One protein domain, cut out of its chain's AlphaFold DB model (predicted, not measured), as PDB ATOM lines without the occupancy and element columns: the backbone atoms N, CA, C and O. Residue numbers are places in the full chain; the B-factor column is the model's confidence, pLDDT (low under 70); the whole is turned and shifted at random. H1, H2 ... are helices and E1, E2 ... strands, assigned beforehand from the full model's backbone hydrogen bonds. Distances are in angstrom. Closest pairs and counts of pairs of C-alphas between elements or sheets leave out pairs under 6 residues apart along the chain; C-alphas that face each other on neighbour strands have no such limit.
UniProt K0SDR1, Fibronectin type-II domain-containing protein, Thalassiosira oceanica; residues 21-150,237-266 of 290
ATOM      1  N   LYS A  21    -151.656 164.378  91.245       97.62
ATOM      2  CA  LYS A  21    -150.243 164.763  91.378       97.62
ATOM      3  C   LYS A  21    -149.528 163.816  92.328       97.62
ATOM      4  O   LYS A  21    -150.025 163.524  93.411       97.62
ATOM      5  N   ILE A  22    -148.336 163.385  91.930       97.38
ATOM      6  CA  ILE A  22    -147.446 162.588  92.773       97.38
ATOM      7  C   ILE A  22    -146.247 163.459  93.129       97.38
ATOM      8  O   ILE A  22    -145.560 163.961  92.238       97.38
ATOM      9  N   VAL A  23    -145.999 163.641  94.423       97.56
ATOM     10  CA  VAL A  23    -144.852 164.391  94.939       97.56
ATOM     11  C   VAL A  23    -143.866 163.402  95.548       97.56
ATOM     12  O   VAL A  23    -144.134 162.793  96.579       97.56
ATOM     13  N   ALA A  24    -142.716 163.230  94.898       96.06
ATOM     14  CA  ALA A  24    -141.668 162.337  95.374       96.06
ATOM     15  C   ALA A  24    -140.651 163.086  96.244       96.06
ATOM     16  O   ALA A  24    -140.134 164.132  95.848       96.06
ATOM     17  N   THR A  25    -140.334 162.528  97.408       94.38
ATOM     18  CA  THR A  25    -139.368 163.071  98.374       94.38
ATOM     19  C   THR A  25    -138.474 161.952  98.905       94.38
ATOM     20  O   THR A  25    -138.879 160.796  98.949       94.38
ATOM     21  N   GLY A  26    -137.237 162.274  99.292       92.38
ATOM     22  CA  GLY A  26    -136.331 161.284  99.887       92.38
ATOM     23  C   GLY A  26    -136.808 160.795 101.258       92.38
ATOM     24  O   GLY A  26    -136.669 159.620 101.569       92.38
ATOM     25  N   ILE A  27    -137.429 161.689 102.028       93.12
ATOM     26  CA  ILE A  27    -137.878 161.460 103.406       93.12
ATOM     27  C   ILE A  27    -139.366 161.757 103.552       93.12
ATOM     28  O   ILE A  27    -139.925 162.493 102.733       93.12
ATOM     29  N   GLN A  28    -139.995 161.228 104.599       94.50
ATOM     30  CA  GLN A  28    -141.445 161.309 104.759       94.50
ATOM     31  C   GLN A  28    -141.972 162.732 104.964       94.50
ATOM     32  O   GLN A  28    -141.313 163.553 105.617       94.50
ATOM     33  N   VAL A  29    -143.180 163.006 104.458       96.94
ATOM     34  CA  VAL A  29    -143.855 164.306 104.619       96.94
ATOM     35  C   VAL A  29    -144.897 164.269 105.722       96.94
ATOM     36  O   VAL A  29    -144.933 165.174 106.546       96.94
ATOM     37  N   LEU A  30    -145.762 163.263 105.743       95.94
ATOM     38  CA  LEU A  30    -146.950 163.238 106.582       95.94
ATOM     39  C   LEU A  30    -146.746 162.900 108.063       95.94
ATOM     40  O   LEU A  30    -147.620 163.326 108.815       95.94
ATOM     41  N   PRO A  31    -145.674 162.245 108.556       93.56
ATOM     42  CA  PRO A  31    -145.526 162.048 109.993       93.56
ATOM     43  C   PRO A  31    -145.547 163.388 110.737       93.56
ATOM     44  O   PRO A  31    -144.963 164.362 110.246       93.56
ATOM     45  N   PRO A  32    -146.211 163.468 111.897       92.38
ATOM     46  CA  PRO A  32    -146.120 164.635 112.753       92.38
ATOM     47  C   PRO A  32    -144.818 164.611 113.552       92.38
ATOM     48  O   PRO A  32    -144.177 163.567 113.701       92.38
ATOM     49  N   LEU A  33    -144.442 165.764 114.091       90.62
ATOM     50  CA  LEU A  33    -143.264 165.899 114.940       90.62
ATOM     51  C   LEU A  33    -143.526 165.346 116.347       90.62
ATOM     52  O   LEU A  33    -144.622 165.487 116.877       90.62
ATOM     53  N   ASN A  34    -142.511 164.767 116.988       89.50
ATOM     54  CA  ASN A  34    -142.607 164.346 118.384       89.50
ATOM     55  C   ASN A  34    -142.519 165.530 119.367       89.50
ATOM     56  O   ASN A  34    -141.444 165.847 119.885       89.50
ATOM     57  N   LEU A  35    -143.646 166.158 119.700       87.06
ATOM     58  CA  LEU A  35    -143.671 167.264 120.669       87.06
ATOM     59  C   LEU A  35    -143.332 166.847 122.114       87.06
ATOM     60  O   LEU A  35    -143.183 167.707 122.978       87.06
ATOM     61  N   GLY A  36    -143.158 165.551 122.392       86.12
ATOM     62  CA  GLY A  36    -142.655 165.056 123.675       86.12
ATOM     63  C   GLY A  36    -141.146 165.249 123.896       86.12
ATOM     64  O   GLY A  36    -140.662 164.984 124.998       86.12
ATOM     65  N   ARG A  37    -140.386 165.674 122.876       87.38
ATOM     66  CA  ARG A  37    -138.951 166.008 122.988       87.38
ATOM     67  C   ARG A  37    -138.741 167.419 123.536       87.38
ATOM     68  O   ARG A  37    -139.616 168.271 123.428       87.38
ATOM     69  N   ASP A  38    -137.553 167.672 124.087       88.81
ATOM     70  CA  ASP A  38    -137.160 169.028 124.473       88.81
ATOM     71  C   ASP A  38    -137.138 169.927 123.228       88.81
ATOM     72  O   ASP A  38    -136.524 169.586 122.214       88.81
ATOM     73  N   LEU A  39    -137.819 171.074 123.297       88.88
ATOM     74  CA  LEU A  39    -137.899 172.003 122.172       88.88
ATOM     75  C   LEU A  39    -136.510 172.501 121.740       88.88
ATOM     76  O   LEU A  39    -136.271 172.716 120.553       88.88
ATOM     77  N   GLY A  40    -135.569 172.621 122.683       88.31
ATOM     78  CA  GLY A  40    -134.193 173.034 122.417       88.31
ATOM     79  C   GLY A  40    -133.376 172.041 121.585       88.31
ATOM     80  O   GLY A  40    -132.355 172.439 121.022       88.31
ATOM     81  N   ASP A  41    -133.819 170.786 121.460       89.44
ATOM     82  CA  ASP A  41    -133.154 169.771 120.632       89.44
ATOM     83  C   ASP A  41    -133.474 169.924 119.136       89.44
ATOM     84  O   ASP A  41    -132.793 169.338 118.287       89.44
ATOM     85  N   TYR A  42    -134.495 170.708 118.787       89.38
ATOM     86  CA  TYR A  42    -134.869 170.951 117.399       89.38
ATOM     87  C   TYR A  42    -134.045 172.085 116.800       89.38
ATOM     88  O   TYR A  42    -134.149 173.240 117.202       89.38
ATOM     89  N   CYS A  43    -133.286 171.789 115.741       88.50
ATOM     90  CA  CYS A  43    -132.520 172.815 115.025       88.50
ATOM     91  C   CYS A  43    -133.400 173.929 114.430       88.50
ATOM     92  O   CYS A  43    -132.909 175.032 114.200       88.50
ATOM     93  N   ALA A  44    -134.674 173.638 114.149       90.69
ATOM     94  CA  ALA A  44    -135.641 174.599 113.624       90.69
ATOM     95  C   ALA A  44    -136.358 175.412 114.717       90.69
ATOM     96  O   ALA A  44    -137.097 176.335 114.376       90.69
ATOM     97  N   TYR A  45    -136.178 175.078 116.001       92.06
ATOM     98  CA  TYR A  45    -136.826 175.801 117.087       92.06
ATOM     99  C   TYR A  45    -136.219 177.196 117.235       92.06
ATOM    100  O   TYR A  45    -135.008 177.364 117.389       92.06
ATOM    101  N   ASP A  46    -137.072 178.214 117.167       89.88
ATOM    102  CA  ASP A  46    -136.655 179.613 117.095       89.88
ATOM    103  C   ASP A  46    -136.627 180.319 118.461       89.88
ATOM    104  O   ASP A  46    -136.254 181.494 118.529       89.88
ATOM    105  N   TRP A  47    -136.964 179.594 119.540       86.12
ATOM    106  CA  TRP A  47    -136.993 179.990 120.959       86.12
ATOM    107  C   TRP A  47    -137.936 181.139 121.331       86.12
ATOM    108  O   TRP A  47    -138.557 181.098 122.387       86.12
ATOM    109  N   ASN A  48    -137.986 182.192 120.521       81.50
ATOM    110  CA  ASN A  48    -138.716 183.433 120.776       81.50
ATOM    111  C   ASN A  48    -139.513 183.911 119.549       81.50
ATOM    112  O   ASN A  48    -140.060 185.015 119.583       81.50
ATOM    113  N   GLY A  49    -139.512 183.157 118.443       78.94
ATOM    114  CA  GLY A  49    -140.184 183.550 117.203       78.94
ATOM    115  C   GLY A  49    -141.578 182.943 117.043       78.94
ATOM    116  O   GLY A  49    -142.353 183.445 116.229       78.94
ATOM    117  N   ASN A  50    -141.908 181.911 117.827       85.94
ATOM    118  CA  ASN A  50    -143.152 181.133 117.783       85.94
ATOM    119  C   ASN A  50    -143.458 180.518 116.403       85.94
ATOM    120  O   ASN A  50    -144.551 179.984 116.195       85.94
ATOM    121  N   SER A  51    -142.554 180.617 115.423       92.50
ATOM    122  CA  SER A  51    -142.807 180.162 114.053       92.50
ATOM    123  C   SER A  51    -142.810 178.641 113.959       92.50
ATOM    124  O   SER A  51    -143.486 178.076 113.098       92.50
ATOM    125  N   PHE A  52    -142.100 177.985 114.875       93.69
ATOM    126  CA  PHE A  52    -142.075 176.540 115.019       93.69
ATOM    127  C   PHE A  52    -143.446 176.013 115.463       93.69
ATOM    128  O   PHE A  52    -144.062 175.222 114.750       93.69
ATOM    129  N   GLU A  53    -143.968 176.508 116.582       93.25
ATOM    130  CA  GLU A  53    -145.264 176.108 117.134       93.25
ATOM    131  C   GLU A  53    -146.413 176.531 116.227       93.25
ATOM    132  O   GLU A  53    -147.344 175.758 116.015       93.25
ATOM    133  N   THR A  54    -146.327 177.730 115.639       95.06
ATOM    134  CA  THR A  54    -147.323 178.209 114.671       95.06
ATOM    135  C   THR A  54    -147.400 177.267 113.476       95.06
ATOM    136  O   THR A  54    -148.489 176.860 113.091       95.06
ATOM    137  N   ALA A  55    -146.260 176.850 112.918       95.69
ATOM    138  CA  ALA A  55    -146.251 175.932 111.785       95.69
ATOM    139  C   ALA A  55    -146.861 174.561 112.124       95.69
ATOM    140  O   ALA A  55    -147.558 173.995 111.281       95.69
ATOM    141  N   VAL A  56    -146.639 174.046 113.338       94.38
ATOM    142  CA  VAL A  56    -147.257 172.797 113.827       94.38
ATOM    143  C   VAL A  56    -148.769 172.966 114.041       94.38
ATOM    144  O   VAL A  56    -149.556 172.103 113.648       94.38
ATOM    145  N   ALA A  57    -149.194 174.096 114.604       94.75
ATOM    146  CA  ALA A  57    -150.606 174.410 114.816       94.75
ATOM    147  C   ALA A  57    -151.372 174.589 113.498       94.75
ATOM    148  O   ALA A  57    -152.485 174.094 113.351       94.75
ATOM    149  N   GLU A  58    -150.753 175.231 112.508       96.31
ATOM    150  CA  GLU A  58    -151.337 175.479 111.186       96.31
ATOM    151  C   GLU A  58    -151.666 174.207 110.399       96.31
ATOM    152  O   GLU A  58    -152.454 174.252 109.456       96.31
ATOM    153  N   VAL A  59    -151.062 173.076 110.759       95.44
ATOM    154  CA  VAL A  59    -151.374 171.770 110.170       95.44
ATOM    155  C   VAL A  59    -152.227 170.904 111.099       95.44
ATOM    156  O   VAL A  59    -152.467 169.746 110.772       95.44
ATOM    157  N   GLY A  60    -152.704 171.440 112.226       93.00
ATOM    158  CA  GLY A  60    -153.596 170.749 113.159       93.00
ATOM    159  C   GLY A  60    -152.917 169.658 113.988       93.00
ATOM    160  O   GLY A  60    -153.534 168.635 114.252       93.00
ATOM    161  N   GLU A  61    -151.643 169.829 114.348       92.38
ATOM    162  CA  GLU A  61    -150.857 168.800 115.057       92.38
ATOM    163  C   GLU A  61    -150.391 169.248 116.455       92.38
ATOM    164  O   GLU A  61    -149.517 168.621 117.044       92.38
ATOM    165  N   SER A  62    -150.964 170.324 117.009       87.81
ATOM    166  CA  SER A  62    -150.575 170.859 118.328       87.81
ATOM    167  C   SER A  62    -150.771 169.881 119.486       87.81
ATOM    168  O   SER A  62    -150.009 169.929 120.447       87.81
ATOM    169  N   ASP A  63    -151.769 169.001 119.390       81.31
ATOM    170  CA  ASP A  63    -152.128 168.067 120.464       81.31
ATOM    171  C   ASP A  63    -151.404 166.717 120.343       81.31
ATOM    172  O   ASP A  63    -151.533 165.841 121.200       81.31
ATOM    173  N   PHE A  64    -150.597 166.529 119.295       78.62
ATOM    174  CA  PHE A  64    -149.886 165.275 119.086       78.62
ATOM    175  C   PHE A  64    -148.675 165.193 120.016       78.62
ATOM    176  O   PHE A  64    -147.593 165.707 119.739       78.62
ATOM    177  N   ALA A  65    -148.863 164.499 121.140       70.81
ATOM    178  CA  ALA A  65    -147.811 164.259 122.125       70.81
ATOM    179  C   ALA A  65    -146.683 163.343 121.608       70.81
ATOM    180  O   ALA A  65    -145.616 163.279 122.220       70.81
ATOM    181  N   SER A  66    -146.915 162.621 120.510       80.12
ATOM    182  CA  SER A  66    -145.971 161.691 119.898       80.12
ATOM    183  C   SER A  66    -145.917 161.846 118.379       80.12
ATOM    184  O   SER A  66    -146.835 162.355 117.737       80.12
ATOM    185  N   GLY A  67    -144.803 161.414 117.797       84.81
ATOM    186  CA  GLY A  67    -144.534 161.541 116.374       84.81
ATOM    187  C   GLY A  67    -143.118 161.102 116.040       84.81
ATOM    188  O   GLY A  67    -142.420 160.486 116.857       84.81
ATOM    189  N   THR A  68    -142.662 161.463 114.848       85.44
ATOM    190  CA  THR A  68    -141.307 161.135 114.425       85.44
ATOM    191  C   THR A  68    -140.257 161.963 115.160       85.44
ATOM    192  O   THR A  68    -140.478 163.107 115.556       85.44
ATOM    193  N   SER A  69    -139.100 161.346 115.378       82.44
ATOM    194  CA  SER A  69    -137.878 161.996 115.877       82.44
ATOM    195  C   SER A  69    -136.696 161.765 114.927       82.44
ATOM    196  O   SER A  69    -135.539 161.853 115.335       82.44
ATOM    197  N   TYR A  70    -137.001 161.379 113.686       82.75
ATOM    198  CA  TYR A  70    -136.058 161.012 112.632       82.75
ATOM    199  C   TYR A  70    -136.119 162.004 111.467       82.75
ATOM    200  O   TYR A  70    -136.965 162.900 111.438       82.75
ATOM    201  N   GLU A  71    -135.218 161.822 110.496       86.69
ATOM    202  CA  GLU A  71    -135.132 162.649 109.294       86.69
ATOM    203  C   GLU A  71    -136.449 162.597 108.503       86.69
ATOM    204  O   GLU A  71    -136.749 161.658 107.771       86.69
ATOM    205  N   THR A  72    -137.271 163.625 108.688       92.62
ATOM    206  CA  THR A  72    -138.551 163.822 108.005       92.62
ATOM    207  C   THR A  72    -138.773 165.316 107.794       92.62
ATOM    208  O   THR A  72    -138.092 166.159 108.384       92.62
ATOM    209  N   TRP A  73    -139.774 165.677 106.991       95.88
ATOM    210  CA  TRP A  73    -140.180 167.077 106.877       95.88
ATOM    211  C   TRP A  73    -140.710 167.653 108.203       95.88
ATOM    212  O   TRP A  73    -140.734 168.873 108.357       95.88
ATOM    213  N   ALA A  74    -141.111 166.822 109.169       93.50
ATOM    214  CA  ALA A  74    -141.610 167.289 110.460       93.50
ATOM    215  C   ALA A  74    -140.551 168.079 111.250       93.50
ATOM    216  O   ALA A  74    -140.896 169.030 111.943       93.50
ATOM    217  N   GLU A  75    -139.265 167.757 111.077       92.25
ATOM    218  CA  GLU A  75    -138.132 168.435 111.734       92.25
ATOM    219  C   GLU A  75    -137.878 169.860 111.191       92.25
ATOM    220  O   GLU A  75    -137.043 170.602 111.709       92.25
ATOM    221  N   ILE A  76    -138.610 170.274 110.150       93.88
ATOM    222  CA  ILE A  76    -138.573 171.622 109.561       93.88
ATOM    223  C   ILE A  76    -139.992 172.200 109.388       93.88
ATOM    224  O   ILE A  76    -140.405 172.485 108.253       93.88
ATOM    225  N   PRO A  77    -140.742 172.417 110.491       94.69
ATOM    226  CA  PRO A  77    -142.186 172.648 110.457       94.69
ATOM    227  C   PRO A  77    -142.635 173.687 109.431       94.69
ATOM    228  O   PRO A  77    -143.469 173.385 108.588       94.69
ATOM    229  N   SER A  78    -142.015 174.868 109.382       95.25
ATOM    230  CA  SER A  78    -142.437 175.930 108.455       95.25
ATOM    231  C   SER A  78    -142.309 175.531 106.975       95.25
ATOM    232  O   SER A  78    -143.145 175.903 106.152       95.25
ATOM    233  N   SER A  79    -141.287 174.742 106.612       96.31
ATOM    234  CA  SER A  79    -141.142 174.218 105.243       96.31
ATOM    235  C   SER A  79    -142.187 173.144 104.932       96.31
ATOM    236  O   SER A  79    -142.726 173.128 103.827       96.31
ATOM    237  N   ARG A  80    -142.478 172.259 105.892       97.56
ATOM    238  CA  ARG A  80    -143.516 171.226 105.758       97.56
ATOM    239  C   ARG A  80    -144.894 171.850 105.613       97.56
ATOM    240  O   ARG A  80    -145.614 171.511 104.681       97.56
ATOM    241  N   THR A  81    -145.222 172.811 106.464       97.88
ATOM    242  CA  THR A  81    -146.489 173.541 106.425       97.88
ATOM    243  C   THR A  81    -146.672 174.248 105.088       97.88
ATOM    244  O   THR A  81    -147.728 174.106 104.476       97.88
ATOM    245  N   ARG A  82    -145.629 174.906 104.557       97.88
ATOM    246  CA  ARG A  82    -145.670 175.495 103.207       97.88
ATOM    247  C   ARG A  82    -145.993 174.453 102.132       97.88
ATOM    248  O   ARG A  82    -146.857 174.706 101.297       97.88
ATOM    249  N   LEU A  83    -145.333 173.292 102.147       98.62
ATOM    250  CA  LEU A  83    -145.589 172.215 101.183       98.62
ATOM    251  C   LEU A  83    -147.032 171.699 101.275       98.62
ATOM    252  O   LEU A  83    -147.730 171.645 100.265       98.62
ATOM    253  N   LEU A  84    -147.486 171.357 102.481       98.62
ATOM    254  CA  LEU A  84    -148.818 170.799 102.710       98.62
ATOM    255  C   LEU A  84    -149.924 171.788 102.319       98.62
ATOM    256  O   LEU A  84    -150.871 171.398 101.639       98.62
ATOM    257  N   LYS A  85    -149.768 173.075 102.660       98.50
ATOM    258  CA  LYS A  85    -150.705 174.135 102.258       98.50
ATOM    259  C   LYS A  85    -150.719 174.359 100.747       98.50
ATOM    260  O   LYS A  85    -151.789 174.544 100.180       98.50
ATOM    261  N   LEU A  86    -149.574 174.290 100.062       98.56
ATOM    262  CA  LEU A  86    -149.544 174.358  98.595       98.56
ATOM    263  C   LEU A  86    -150.271 173.168  97.949       98.56
ATOM    264  O   LEU A  86    -150.967 173.346  96.949       98.56
ATOM    265  N   CYS A  87    -150.152 171.966  98.518       98.56
ATOM    266  CA  CYS A  87    -150.890 170.792  98.052       98.56
ATOM    267  C   CYS A  87    -152.400 170.935  98.288       98.56
ATOM    268  O   CYS A  87    -153.180 170.766  97.352       98.56
ATOM    269  N   GLN A  88    -152.811 171.317  99.500       98.31
ATOM    270  CA  GLN A  88    -154.210 171.607  99.830       98.31
ATOM    271  C   GLN A  88    -154.792 172.674  98.892       98.31
ATOM    272  O   GLN A  88    -155.851 172.468  98.300       98.31
ATOM    273  N   LYS A  89    -154.054 173.769  98.677       98.12
ATOM    274  CA  LYS A  89    -154.427 174.833  97.745       98.12
ATOM    275  C   LYS A  89    -154.598 174.323  96.321       98.12
ATOM    276  O   LYS A  89    -155.582 174.646  95.673       98.12
ATOM    277  N   SER A  90    -153.655 173.523  95.828       98.25
ATOM    278  CA  SER A  90    -153.720 172.949  94.482       98.25
ATOM    279  C   SER A  90    -154.989 172.111  94.278       98.25
ATOM    280  O   SER A  90    -155.610 172.205  93.220       98.25
ATOM    281  N   ILE A  91    -155.414 171.357  95.297       97.31
ATOM    282  CA  ILE A  91    -156.669 170.597  95.263       97.31
ATOM    283  C   ILE A  91    -157.882 171.540  95.252       97.31
ATOM    284  O   ILE A  91    -158.737 171.438  94.373       97.31
ATOM    285  N   ASN A  92    -157.932 172.498  96.179       97.00
ATOM    286  CA  ASN A  92    -159.057 173.431  96.317       97.00
ATOM    287  C   ASN A  92    -159.210 174.393  95.123       97.00
ATOM    288  O   ASN A  92    -160.327 174.750  94.761       97.00
ATOM    289  N   ASP A  93    -158.110 174.766  94.465       96.75
ATOM    290  CA  ASP A  93    -158.114 175.564  93.232       96.75
ATOM    291  C   ASP A  93    -158.510 174.725  91.991       96.75
ATOM    292  O   ASP A  93    -158.595 175.255  90.881       96.75
ATOM    293  N   GLY A  94    -158.735 173.412  92.142       95.62
ATOM    294  CA  GLY A  94    -159.105 172.504  91.053       95.62
ATOM    295  C   GLY A  94    -157.942 172.094  90.142       95.62
ATOM    296  O   GLY A  94    -158.167 171.559  89.055       95.62
ATOM    297  N   ASN A  95    -156.696 172.323  90.564       97.19
ATOM    298  CA  ASN A  95    -155.502 171.923  89.812       97.19
ATOM    299  C   ASN A  95    -155.168 170.434  89.990       97.19
ATOM    300  O   ASN A  95    -154.431 169.874  89.172       97.19
ATOM    301  N   ALA A  96    -155.708 169.796  91.032       96.25
ATOM    302  CA  ALA A  96    -155.689 168.353  91.230       96.25
ATOM    303  C   ALA A  96    -156.955 167.850  91.923       96.25
ATOM    304  O   ALA A  96    -157.556 168.574  92.706       96.25
ATOM    305  N   LYS A  97    -157.342 166.598  91.660       95.19
ATOM    306  CA  LYS A  97    -158.389 165.911  92.437       95.19
ATOM    307  C   LYS A  97    -157.808 165.136  93.614       95.19
ATOM    308  O   LYS A  97    -158.470 164.977  94.628       95.19
ATOM    309  N   ALA A  98    -156.563 164.679  93.488       95.44
ATOM    310  CA  ALA A  98    -155.811 164.065  94.573       95.44
ATOM    311  C   ALA A  98    -154.317 164.394  94.465       95.44
ATOM    312  O   ALA A  98    -153.761 164.504  93.364       95.44
ATOM    313  N   ILE A  99    -153.658 164.510  95.617       97.31
ATOM    314  CA  ILE A  99    -152.203 164.627  95.715       97.31
ATOM    315  C   ILE A  99    -151.686 163.551  96.660       97.31
ATOM    316  O   ILE A  99    -152.189 163.404  97.773       97.31
ATOM    317  N   VAL A 100    -150.677 162.809  96.204       97.62
ATOM    318  CA  VAL A 100    -150.048 161.725  96.963       97.62
ATOM    319  C   VAL A 100    -148.555 161.949  97.063       97.62
ATOM    320  O   VAL A 100    -147.891 162.242  96.065       97.62
ATOM    321  N   PHE A 101    -148.018 161.763  98.258       98.06
ATOM    322  CA  PHE A 101    -146.587 161.710  98.486       98.06
ATOM    323  C   PHE A 101    -146.062 160.284  98.309       98.06
ATOM    324  O   PHE A 101    -146.697 159.306  98.702       98.06
ATOM    325  N   VAL A 102    -144.875 160.169  97.723       96.31
ATOM    326  CA  VAL A 102    -144.089 158.933  97.755       96.31
ATOM    327  C   VAL A 102    -142.745 159.229  98.393       96.31
ATOM    328  O   VAL A 102    -142.090 160.216  98.039       96.31
ATOM    329  N   SER A 103    -142.347 158.392  99.342       94.31
ATOM    330  CA  SER A 103    -141.145 158.618 100.142       94.31
ATOM    331  C   SER A 103    -140.416 157.324 100.501       94.31
ATOM    332  O   SER A 103    -140.882 156.219 100.204       94.31
ATOM    333  N   GLY A 104    -139.239 157.467 101.113       90.12
ATOM    334  CA  GLY A 104    -138.382 156.362 101.528       90.12
ATOM    335  C   GLY A 104    -137.653 156.648 102.842       90.12
ATOM    336  O   GLY A 104    -138.244 157.171 103.783       90.12
ATOM    337  N   ASP A 105    -136.376 156.256 102.904       88.19
ATOM    338  CA  ASP A 105    -135.420 156.491 104.008       88.19
ATOM    339  C   ASP A 105    -135.690 155.755 105.335       88.19
ATOM    340  O   ASP A 105    -134.768 155.242 105.952       88.19
ATOM    341  N   GLN A 106    -136.945 155.533 105.714       85.25
ATOM    342  CA  GLN A 106    -137.276 155.000 107.043       85.25
ATOM    343  C   GLN A 106    -136.847 153.545 107.332       85.25
ATOM    344  O   GLN A 106    -136.791 153.136 108.482       85.25
ATOM    345  N   HIS A 107    -136.551 152.728 106.314       87.44
ATOM    346  CA  HIS A 107    -136.283 151.282 106.417       87.44
ATOM    347  C   HIS A 107    -137.464 150.427 106.933       87.44
ATOM    348  O   HIS A 107    -137.280 149.286 107.370       87.44
ATOM    349  N   TRP A 108    -138.677 150.967 106.850       87.44
ATOM    350  CA  TRP A 108    -139.944 150.241 106.839       87.44
ATOM    351  C   TRP A 108    -140.819 150.821 105.717       87.44
ATOM    352  O   TRP A 108    -140.464 151.818 105.079       87.44
ATOM    353  N   ALA A 109    -141.951 150.186 105.441       89.50
ATOM    354  CA  ALA A 109    -142.968 150.733 104.554       89.50
ATOM    355  C   ALA A 109    -144.227 151.073 105.348       89.50
ATOM    356  O   ALA A 109    -144.535 150.391 106.321       89.50
ATOM    357  N   GLU A 110    -144.944 152.120 104.957       91.62
ATOM    358  CA  GLU A 110    -146.222 152.473 105.568       91.62
ATOM    359  C   GLU A 110    -147.133 153.266 104.632       91.62
ATOM    360  O   GLU A 110    -146.669 153.890 103.675       91.62
ATOM    361  N   ILE A 111    -148.433 153.257 104.933       94.75
ATOM    362  CA  ILE A 111    -149.435 154.120 104.308       94.75
ATOM    363  C   ILE A 111    -149.956 155.103 105.350       94.75
ATOM    364  O   ILE A 111    -150.338 154.730 106.463       94.75
ATOM    365  N   GLN A 112    -149.975 156.374 104.972       94.38
ATOM    366  CA  GLN A 112    -150.335 157.479 105.846       94.38
ATOM    367  C   GLN A 112    -151.427 158.317 105.189       94.38
ATOM    368  O   GLN A 112    -151.479 158.451 103.963       94.38
ATOM    369  N   ALA A 113    -152.276 158.903 106.020       95.69
ATOM    370  CA  ALA A 113    -153.266 159.879 105.613       95.69
ATOM    371  C   ALA A 113    -153.261 161.018 106.626       95.69
ATOM    372  O   ALA A 113    -153.177 160.798 107.833       95.69
ATOM    373  N   LYS A 114    -153.355 162.245 106.128       94.81
ATOM    374  CA  LYS A 114    -153.411 163.441 106.957       94.81
ATOM    375  C   LYS A 114    -154.557 164.324 106.504       94.81
ATOM    376  O   LYS A 114    -154.550 164.803 105.371       94.81
ATOM    377  N   LYS A 115    -155.487 164.607 107.415       94.75
ATOM    378  CA  LYS A 115    -156.459 165.685 107.234       94.75
ATOM    379  C   LYS A 115    -155.766 167.027 107.466       94.75
ATOM    380  O   LYS A 115    -155.173 167.256 108.520       94.75
ATOM    381  N   MET A 116    -155.809 167.888 106.462       96.62
ATOM    382  CA  MET A 116    -155.411 169.286 106.563       96.62
ATOM    383  C   MET A 116    -156.602 170.099 107.074       96.62
ATOM    384  O   MET A 116    -157.688 169.951 106.505       96.62
ATOM    385  N   PRO A 117    -156.428 170.939 108.110       96.19
ATOM    386  CA  PRO A 117    -157.494 171.813 108.587       96.19
ATOM    387  C   PRO A 117    -157.832 172.880 107.537       96.19
ATOM    388  O   PRO A 117    -157.053 173.124 106.615       96.19
ATOM    389  N   PHE A 118    -158.981 173.540 107.687       96.81
ATOM    390  CA  PHE A 118    -159.291 174.737 106.907       96.81
ATOM    391  C   PHE A 118    -158.184 175.789 107.074       96.81
ATOM    392  O   PHE A 118    -157.721 176.041 108.187       96.81
ATOM    393  N   ASP A 119    -157.804 176.431 105.975       96.69
ATOM    394  CA  ASP A 119    -156.860 177.545 105.962       96.69
ATOM    395  C   ASP A 119    -157.375 178.638 105.023       96.69
ATOM    396  O   ASP A 119    -157.859 178.357 103.928       96.69
ATOM    397  N   GLU A 120    -157.252 179.903 105.420       95.69
ATOM    398  CA  GLU A 120    -157.786 181.031 104.644       95.69
ATOM    399  C   GLU A 120    -157.158 181.161 103.246       95.69
ATOM    400  O   GLU A 120    -157.803 181.652 102.318       95.69
ATOM    401  N   ASN A 121    -155.909 180.716 103.073       95.00
ATOM    402  CA  ASN A 121    -155.164 180.834 101.819       95.00
ATOM    403  C   ASN A 121    -155.171 179.531 101.009       95.00
ATOM    404  O   ASN A 121    -155.123 179.573  99.773       95.00
ATOM    405  N   ALA A 122    -155.202 178.382 101.687       96.69
ATOM    406  CA  ALA A 122    -155.196 177.065 101.061       96.69
ATOM    407  C   ALA A 122    -156.596 176.475 100.845       96.69
ATOM    408  O   ALA A 122    -156.749 175.630  99.967       96.69
ATOM    409  N   GLY A 123    -157.620 176.938 101.564       96.25
ATOM    410  CA  GLY A 123    -159.028 176.592 101.366       96.25
ATOM    411  C   GLY A 123    -159.574 175.531 102.328       96.25
ATOM    412  O   GLY A 123    -159.106 175.378 103.456       96.25
ATOM    413  N   ALA A 124    -160.607 174.813 101.874       96.12
ATOM    414  CA  ALA A 124    -161.306 173.777 102.635       96.12
ATOM    415  C   ALA A 124    -160.385 172.638 103.101       96.12
ATOM    416  O   ALA A 124    -159.296 172.436 102.552       96.12
ATOM    417  N   GLU A 125    -160.845 171.884 104.103       96.31
ATOM    418  CA  GLU A 125    -160.161 170.684 104.587       96.31
ATOM    419  C   GLU A 125    -159.915 169.691 103.441       96.31
ATOM    420  O   GLU A 125    -160.798 169.448 102.620       96.31
ATOM    421  N   GLN A 126    -158.719 169.106 103.392       95.56
ATOM    422  CA  GLN A 126    -158.339 168.107 102.385       95.56
ATOM    423  C   GLN A 126    -157.570 166.963 103.030       95.56
ATOM    424  O   GLN A 126    -156.820 167.184 103.979       95.56
ATOM    425  N   ILE A 127    -157.707 165.749 102.497       95.88
ATOM    426  CA  ILE A 127    -156.888 164.611 102.923       95.88
ATOM    427  C   ILE A 127    -155.713 164.465 101.960       95.88
ATOM    428  O   ILE A 127    -155.887 164.368 100.745       95.88
ATOM    429  N   LEU A 128    -154.507 164.455 102.515       97.69
ATOM    430  CA  LEU A 128    -153.279 164.145 101.797       97.69
ATOM    431  C   LEU A 128    -152.841 162.732 102.170       97.69
ATOM    432  O   LEU A 128    -152.926 162.347 103.336       97.69
ATOM    433  N   TYR A 129    -152.361 161.977 101.189       97.75
ATOM    434  CA  TYR A 129    -151.941 160.589 101.376       97.75
ATOM    435  C   TYR A 129    -150.456 160.429 101.094       97.75
ATOM    436  O   TYR A 129    -149.889 161.155 100.275       97.75
ATOM    437  N   GLU A 130    -149.832 159.452 101.735       97.38
ATOM    438  CA  GLU A 130    -148.441 159.098 101.487       97.38
ATOM    439  C   GLU A 130    -148.258 157.586 101.494       97.38
ATOM    440  O   GLU A 130    -148.805 156.884 102.345       97.38
ATOM    441  N   VAL A 131    -147.465 157.096 100.541       95.94
ATOM    442  CA  VAL A 131    -146.910 155.741 100.573       95.94
ATOM    443  C   VAL A 131    -145.416 155.862 100.797       95.94
ATOM    444  O   VAL A 131    -144.667 156.281  99.909       95.94
ATOM    445  N   THR A 132    -144.987 155.467 101.988       92.75
ATOM    446  CA  THR A 132    -143.575 155.311 102.312       92.75
ATOM    447  C   THR A 132    -143.168 153.893 101.962       92.75
ATOM    448  O   THR A 132    -143.769 152.930 102.438       92.75
ATOM    449  N   ALA A 133    -142.131 153.745 101.152       83.88
ATOM    450  CA  ALA A 133    -141.575 152.446 100.831       83.88
ATOM    451  C   ALA A 133    -140.059 152.480 100.951       83.88
ATOM    452  O   ALA A 133    -139.360 153.029 100.100       83.88
ATOM    453  N   SER A 134    -139.556 151.886 102.027       74.12
ATOM    454  CA  SER A 134    -138.135 151.864 102.336       74.12
ATOM    455  C   SER A 134    -137.687 150.476 102.800       74.12
ATOM    456  O   SER A 134    -138.503 149.640 103.193       74.12
ATOM    457  N   GLY A 135    -136.373 150.231 102.744       65.88
ATOM    458  CA  GLY A 135    -135.758 149.008 103.270       65.88
ATOM    459  C   GLY A 135    -135.503 147.894 102.250       65.88
ATOM    460  O   GLY A 135    -135.804 146.729 102.513       65.88
ATOM    461  N   ILE A 136    -134.922 148.221 101.085       68.12
ATOM    462  CA  ILE A 136    -134.516 147.194 100.105       68.12
ATOM    463  C   ILE A 136    -133.494 146.219 100.721       68.12
ATOM    464  O   ILE A 136    -133.629 145.008 100.555       68.12
ATOM    465  N   ASP A 137    -132.507 146.722 101.464       66.88
ATOM    466  CA  ASP A 137    -131.428 145.939 102.084       66.88
ATOM    467  C   ASP A 137    -131.434 145.975 103.627       66.88
ATOM    468  O   ASP A 137    -130.856 145.092 104.267       66.88
ATOM    469  N   GLN A 138    -132.115 146.947 104.242       63.44
ATOM    470  CA  GLN A 138    -132.164 147.136 105.695       63.44
ATOM    471  C   GLN A 138    -133.591 147.083 106.236       63.44
ATOM    472  O   GLN A 138    -134.521 147.559 105.598       63.44
ATOM    473  N   ARG A 139    -133.749 146.527 107.443       69.94
ATOM    474  CA  ARG A 139    -135.010 146.562 108.191       69.94
ATOM    475  C   ARG A 139    -134.781 146.954 109.639       69.94
ATOM    476  O   ARG A 139    -133.863 146.435 110.284       69.94
ATOM    477  N   TRP A 140    -135.656 147.799 110.159       66.88
ATOM    478  CA  TRP A 140    -135.782 148.028 111.594       66.88
ATOM    479  C   TRP A 140    -136.962 147.225 112.127       66.88
ATOM    480  O   TRP A 140    -137.989 147.106 111.476       66.88
ATOM    481  N   LYS A 141    -136.803 146.637 113.317       61.44
ATOM    482  CA  LYS A 141    -137.890 145.909 113.999       61.44
ATOM    483  C   LYS A 141    -138.889 146.835 114.693       61.44
ATOM    484  O   LYS A 141    -139.825 146.349 115.310       61.44
ATOM    485  N   VAL A 142    -138.610 148.131 114.685       60.94
ATOM    486  CA  VAL A 142    -139.377 149.146 115.389       60.94
ATOM    487  C   VAL A 142    -139.727 150.198 114.363       60.94
ATOM    488  O   VAL A 142    -138.837 150.740 113.708       60.94
ATOM    489  N   ASP A 143    -141.013 150.449 114.229       64.56
ATOM    490  CA  ASP A 143    -141.558 151.608 113.557       64.56
ATOM    491  C   ASP A 143    -141.651 152.769 114.559       64.56
ATOM    492  O   ASP A 143    -141.907 152.586 115.752       64.56
ATOM    493  N   VAL A 144    -141.376 153.984 114.093       76.12
ATOM    494  CA  VAL A 144    -141.459 155.193 114.925       76.12
ATOM    495  C   VAL A 144    -142.920 155.592 115.070       76.12
ATOM    496  O   VAL A 144    -143.645 155.501 114.088       76.12
ATOM    497  N   ASP A 145    -143.365 156.039 116.245       80.75
ATOM    498  CA  ASP A 145    -144.767 156.422 116.417       80.75
ATOM    499  C   ASP A 145    -145.189 157.498 115.405       80.75
ATOM    500  O   ASP A 145    -144.470 158.465 115.142       80.75
ATOM    501  N   ASN A 146    -146.355 157.295 114.803       87.44
ATOM    502  CA  ASN A 146    -146.888 158.159 113.769       87.44
ATOM    503  C   ASN A 146    -148.425 158.170 113.846       87.44
ATOM    504  O   ASN A 146    -149.093 157.299 113.275       87.44
ATOM    505  N   PRO A 147    -149.005 159.181 114.515       87.38
ATOM    506  CA  PRO A 147    -150.444 159.423 114.547       87.38
ATOM    507  C   PRO A 147    -151.132 159.440 113.173       87.38
ATOM    508  O   PRO A 147    -152.256 158.956 113.077       87.38
ATOM    509  N   ASN A 148    -150.455 159.876 112.104       91.75
ATOM    510  CA  ASN A 148    -151.020 159.973 110.748       91.75
ATOM    511  C   ASN A 148    -150.969 158.649 109.950       91.75
ATOM    512  O   ASN A 148    -151.227 158.635 108.745       91.75
ATOM    513  N   ARG A 149    -150.617 157.519 110.576       90.88
ATOM    514  CA  ARG A 149    -150.769 156.196 109.946       90.88
ATOM    515  C   ARG A 149    -152.224 155.878 109.682       90.88
ATOM    516  O   ARG A 149    -153.071 156.071 110.554       90.88
ATOM    517  N   VAL A 150    -152.492 155.291 108.521       93.31
ATOM    518  CA  VAL A 150    -153.795 154.670 108.301       93.31
ATOM    519  C   VAL A 150    -153.881 153.415 109.163       93.31
ATOM    520  O   VAL A 150    -153.000 152.550 109.124       93.31
ATOM    521  N   THR A 237    -148.430 149.169 107.942       88.50
ATOM    522  CA  THR A 237    -146.965 149.234 107.971       88.50
ATOM    523  C   THR A 237    -146.336 147.874 107.677       88.50
ATOM    524  O   THR A 237    -146.984 146.833 107.759       88.50
ATOM    525  N   CYS A 238    -145.063 147.879 107.293       86.50
ATOM    526  CA  CYS A 238    -144.295 146.678 107.029       86.50
ATOM    527  C   CYS A 238    -142.834 146.846 107.412       86.50
ATOM    528  O   CYS A 238    -142.146 147.714 106.880       86.50
ATOM    529  N   THR A 239    -142.332 145.951 108.259       84.44
ATOM    530  CA  THR A 239    -140.917 145.893 108.669       84.44
ATOM    531  C   THR A 239    -140.166 144.732 108.005       84.44
ATOM    532  O   THR A 239    -139.012 144.433 108.339       84.44
ATOM    533  N   ALA A 240    -140.799 144.047 107.046       80.94
ATOM    534  CA  ALA A 240    -140.134 143.045 106.220       80.94
ATOM    535  C   ALA A 240    -138.995 143.675 105.392       80.94
ATOM    536  O   ALA A 240    -138.949 144.883 105.184       80.94
ATOM    537  N   GLN A 241    -138.041 142.858 104.942       79.19
ATOM    538  CA  GLN A 241    -137.026 143.319 103.986       79.19
ATOM    539  C   GLN A 241    -137.637 143.457 102.590       79.19
ATOM    540  O   GLN A 241    -138.679 142.866 102.313       79.19
ATOM    541  N   ALA A 242    -136.968 144.196 101.707       81.44
ATOM    542  CA  ALA A 242    -137.335 144.311 100.297       81.44
ATOM    543  C   ALA A 242    -138.771 144.815 100.059       81.44
ATOM    544  O   ALA A 242    -139.412 144.416  99.084       81.44
ATOM    545  N   ASN A 243    -139.267 145.701 100.927       84.19
ATOM    546  CA  ASN A 243    -140.555 146.344 100.700       84.19
ATOM    547  C   ASN A 243    -140.467 147.305  99.515       84.19
ATOM    548  O   ASN A 243    -139.457 147.987  99.316       84.19
ATOM    549  N   TYR A 244    -141.558 147.414  98.769       86.56
ATOM    550  CA  TYR A 244    -141.737 148.466  97.778       86.56
ATOM    551  C   TYR A 244    -143.179 148.964  97.792       86.56
ATOM    552  O   TYR A 244    -144.110 148.233  98.125       86.56
ATOM    553  N   GLY A 245    -143.356 150.236  97.460       88.81
ATOM    554  CA  GLY A 245    -144.657 150.882  97.392       88.81
ATOM    555  C   GLY A 245    -145.210 150.786  95.981       88.81
ATOM    556  O   GLY A 245    -144.452 150.653  95.017       88.81
ATOM    557  N   GLY A 246    -146.523 150.890  95.841       90.56
ATOM    558  CA  GLY A 246    -147.133 151.050  94.532       90.56
ATOM    559  C   GLY A 246    -148.338 151.962  94.545       90.56
ATOM    560  O   GLY A 246    -149.043 152.103  95.543       90.56
ATOM    561  N   ILE A 247    -148.537 152.570  93.382       95.06
ATOM    562  CA  ILE A 247    -149.690 153.385  93.047       95.06
ATOM    563  C   ILE A 247    -150.283 152.782  91.779       95.06
ATOM    564  O   ILE A 247    -149.622 152.744  90.739       95.06
ATOM    565  N   GLU A 248    -151.516 152.302  91.863       96.06
ATOM    566  CA  GLU A 248    -152.283 151.831  90.711       96.06
ATOM    567  C   GLU A 248    -153.482 152.750  90.523       96.06
ATOM    568  O   GLU A 248    -154.213 153.011  91.472       96.06
ATOM    569  N   VAL A 249    -153.691 153.255  89.309       96.12
ATOM    570  CA  VAL A 249    -154.795 154.174  89.016       96.12
ATOM    571  C   VAL A 249    -155.781 153.496  88.080       96.12
ATOM    572  O   VAL A 249    -155.436 153.151  86.948       96.12
ATOM    573  N   ASP A 250    -157.017 153.343  88.543       95.19
ATOM    574  CA  ASP A 250    -158.153 152.931  87.733       95.19
ATOM    575  C   ASP A 250    -158.954 154.163  87.293       95.19
ATOM    576  O   ASP A 250    -159.794 154.711  88.009       95.19
ATOM    577  N   TRP A 251    -158.695 154.590  86.059       94.00
ATOM    578  CA  TRP A 251    -159.372 155.720  85.425       94.00
ATOM    579  C   TRP A 251    -160.847 155.455  85.101       94.00
ATOM    580  O   TRP A 251    -161.588 156.400  84.849       94.00
ATOM    581  N   SER A 252    -161.289 154.193  85.073       93.06
ATOM    582  CA  SER A 252    -162.692 153.865  84.789       93.06
ATOM    583  C   SER A 252    -163.594 154.097  85.999       93.06
ATOM    584  O   SER A 252    -164.763 154.448  85.839       93.06
ATOM    585  N   THR A 253    -163.034 153.953  87.200       92.44
ATOM    586  CA  THR A 253    -163.722 154.160  88.479       92.44
ATOM    587  C   THR A 253    -163.286 155.441  89.192       92.44
ATOM    588  O   THR A 253    -163.890 155.802  90.196       92.44
ATOM    589  N   ASN A 254    -162.292 156.160  88.652       93.50
ATOM    590  CA  ASN A 254    -161.627 157.299  89.294       93.50
ATOM    591  C   ASN A 254    -161.136 156.957  90.704       93.50
ATOM    592  O   ASN A 254    -161.356 157.705  91.660       93.50
ATOM    593  N   ARG A 255    -160.485 155.798  90.816       94.50
ATOM    594  CA  ARG A 255    -159.970 155.263  92.069       94.50
ATOM    595  C   ARG A 255    -158.501 154.923  91.940       94.50
ATOM    596  O   ARG A 255    -158.047 154.406  90.923       94.50
ATOM    597  N   MET A 256    -157.746 155.217  92.983       96.00
ATOM    598  CA  MET A 256    -156.324 154.933  93.068       96.00
ATOM    599  C   MET A 256    -156.070 153.997  94.239       96.00
ATOM    600  O   MET A 256    -156.543 154.245  95.343       96.00
ATOM    601  N   LYS A 257    -155.316 152.926  94.003       96.94
ATOM    602  CA  LYS A 257    -154.811 152.039  95.045       96.94
ATOM    603  C   LYS A 257    -153.417 152.490  95.453       96.94
ATOM    604  O   LYS A 257    -152.535 152.609  94.603       96.94
ATOM    605  N   LEU A 258    -153.228 152.692  96.746       97.12
ATOM    606  CA  LEU A 258    -151.942 152.924  97.391       97.12
ATOM    607  C   LEU A 258    -151.583 151.658  98.159       97.12
ATOM    608  O   LEU A 258    -152.385 151.205  98.969       97.12
ATOM    609  N   ALA A 259    -150.432 151.050  97.884       93.94
ATOM    610  CA  ALA A 259    -150.113 149.720  98.395       93.94
ATOM    611  C   ALA A 259    -148.668 149.589  98.874       93.94
ATOM    612  O   ALA A 259    -147.754 150.214  98.333       93.94
ATOM    613  N   VAL A 260    -148.479 148.711  99.856       90.81
ATOM    614  CA  VAL A 260    -147.187 148.204 100.310       90.81
ATOM    615  C   VAL A 260    -147.073 146.744  99.898       90.81
ATOM    616  O   VAL A 260    -147.936 145.922 100.217       90.81
ATOM    617  N   TYR A 261    -145.980 146.418  99.220       88.25
ATOM    618  CA  TYR A 261    -145.674 145.082  98.736       88.25
ATOM    619  C   TYR A 261    -144.409 144.522  99.381       88.25
ATOM    620  O   TYR A 261    -143.471 145.265  99.672       88.25
ATOM    621  N   THR A 262    -144.359 143.201  99.549       84.00
ATOM    622  CA  THR A 262    -143.195 142.472 100.062       84.00
ATOM    623  C   THR A 262    -143.063 141.089  99.401       84.00
ATOM    624  O   THR A 262    -143.995 140.284  99.421       84.00
ATOM    625  N   PRO A 263    -141.903 140.759  98.804       76.44
ATOM    626  CA  PRO A 263    -141.701 139.498  98.089       76.44
ATOM    627  C   PRO A 263    -141.444 138.297  99.015       76.44
ATOM    628  O   PRO A 263    -141.311 137.171  98.539       76.44
ATOM    629  N   HIS A 264    -141.340 138.509 100.332       72.19
ATOM    630  CA  HIS A 264    -140.983 137.466 101.301       72.19
ATOM    631  C   HIS A 264    -142.178 136.678 101.845       72.19
ATOM    632  O   HIS A 264    -142.013 135.837 102.733       72.19
ATOM    633  N   HIS A 265    -143.383 136.931 101.347       64.12
ATOM    634  CA  HIS A 265    -144.578 136.228 101.788       64.12
ATOM    635  C   HIS A 265    -145.047 135.272 100.695       64.12
ATOM    636  O   HIS A 265    -145.420 135.674  99.598       64.12
ATOM    637  N   GLU A 266    -144.962 133.975 101.008       60.22
ATOM    638  CA  GLU A 266    -145.306 132.843 100.143       60.22
ATOM    639  C   GLU A 266    -146.719 132.991  99.539       60.22
ATOM    640  O   GLU A 266    -147.704 132.548 100.124       60.22
TER     641      GLU A 266
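Overview. This is residues 21 to 150 and 237 to 266 of the 290 residues of the protein "Fibronectin type-II domain-containing protein" of Thalassiosira oceanica (UniProt K0SDR1). Little here is regular structure: look for a twisted sheet, E1 E2 E4 E3, mixed, with H2 over one face and the hairpin E5 E6 over the other, the two sheets making a sandwich. H1 touches the beginning of H2. The 160 printed residues run E1 H1 H2 E2 E3 E4 E5 E6, mixed in class, compact with radius of gyration 16.2 A, spanning 54 by 39 by 22 A.

Arrangement. E2, residues 98 to 103, is parallel to E1, residues 21 to 24, and to E4, residues 126 to 133; find N 101 and O 129 2.8 A apart. H2, residues 77 to 92, is on this sheet, at a height of 8.9 A. The hairpin E5, residues 244 to 250, and E6, residues 255 to 261, comes closest to E4 at C-alphas Ala 133 and Gly 245, 4.9 A.

Along the chain. Find E1 beginning at C-alpha 21 (-150.243, 164.763, 91.378) and E6 ending at C-alpha 261 (-145.674, 145.082, 98.736); H2 is 22.0 A long.

Size, cuts and confidence. Residues 151 to 236 are cut out, leaving 8.7 A between C-alphas 150 and 237. Confidence is under 70 at residues 135 to 143 and 265 to 266.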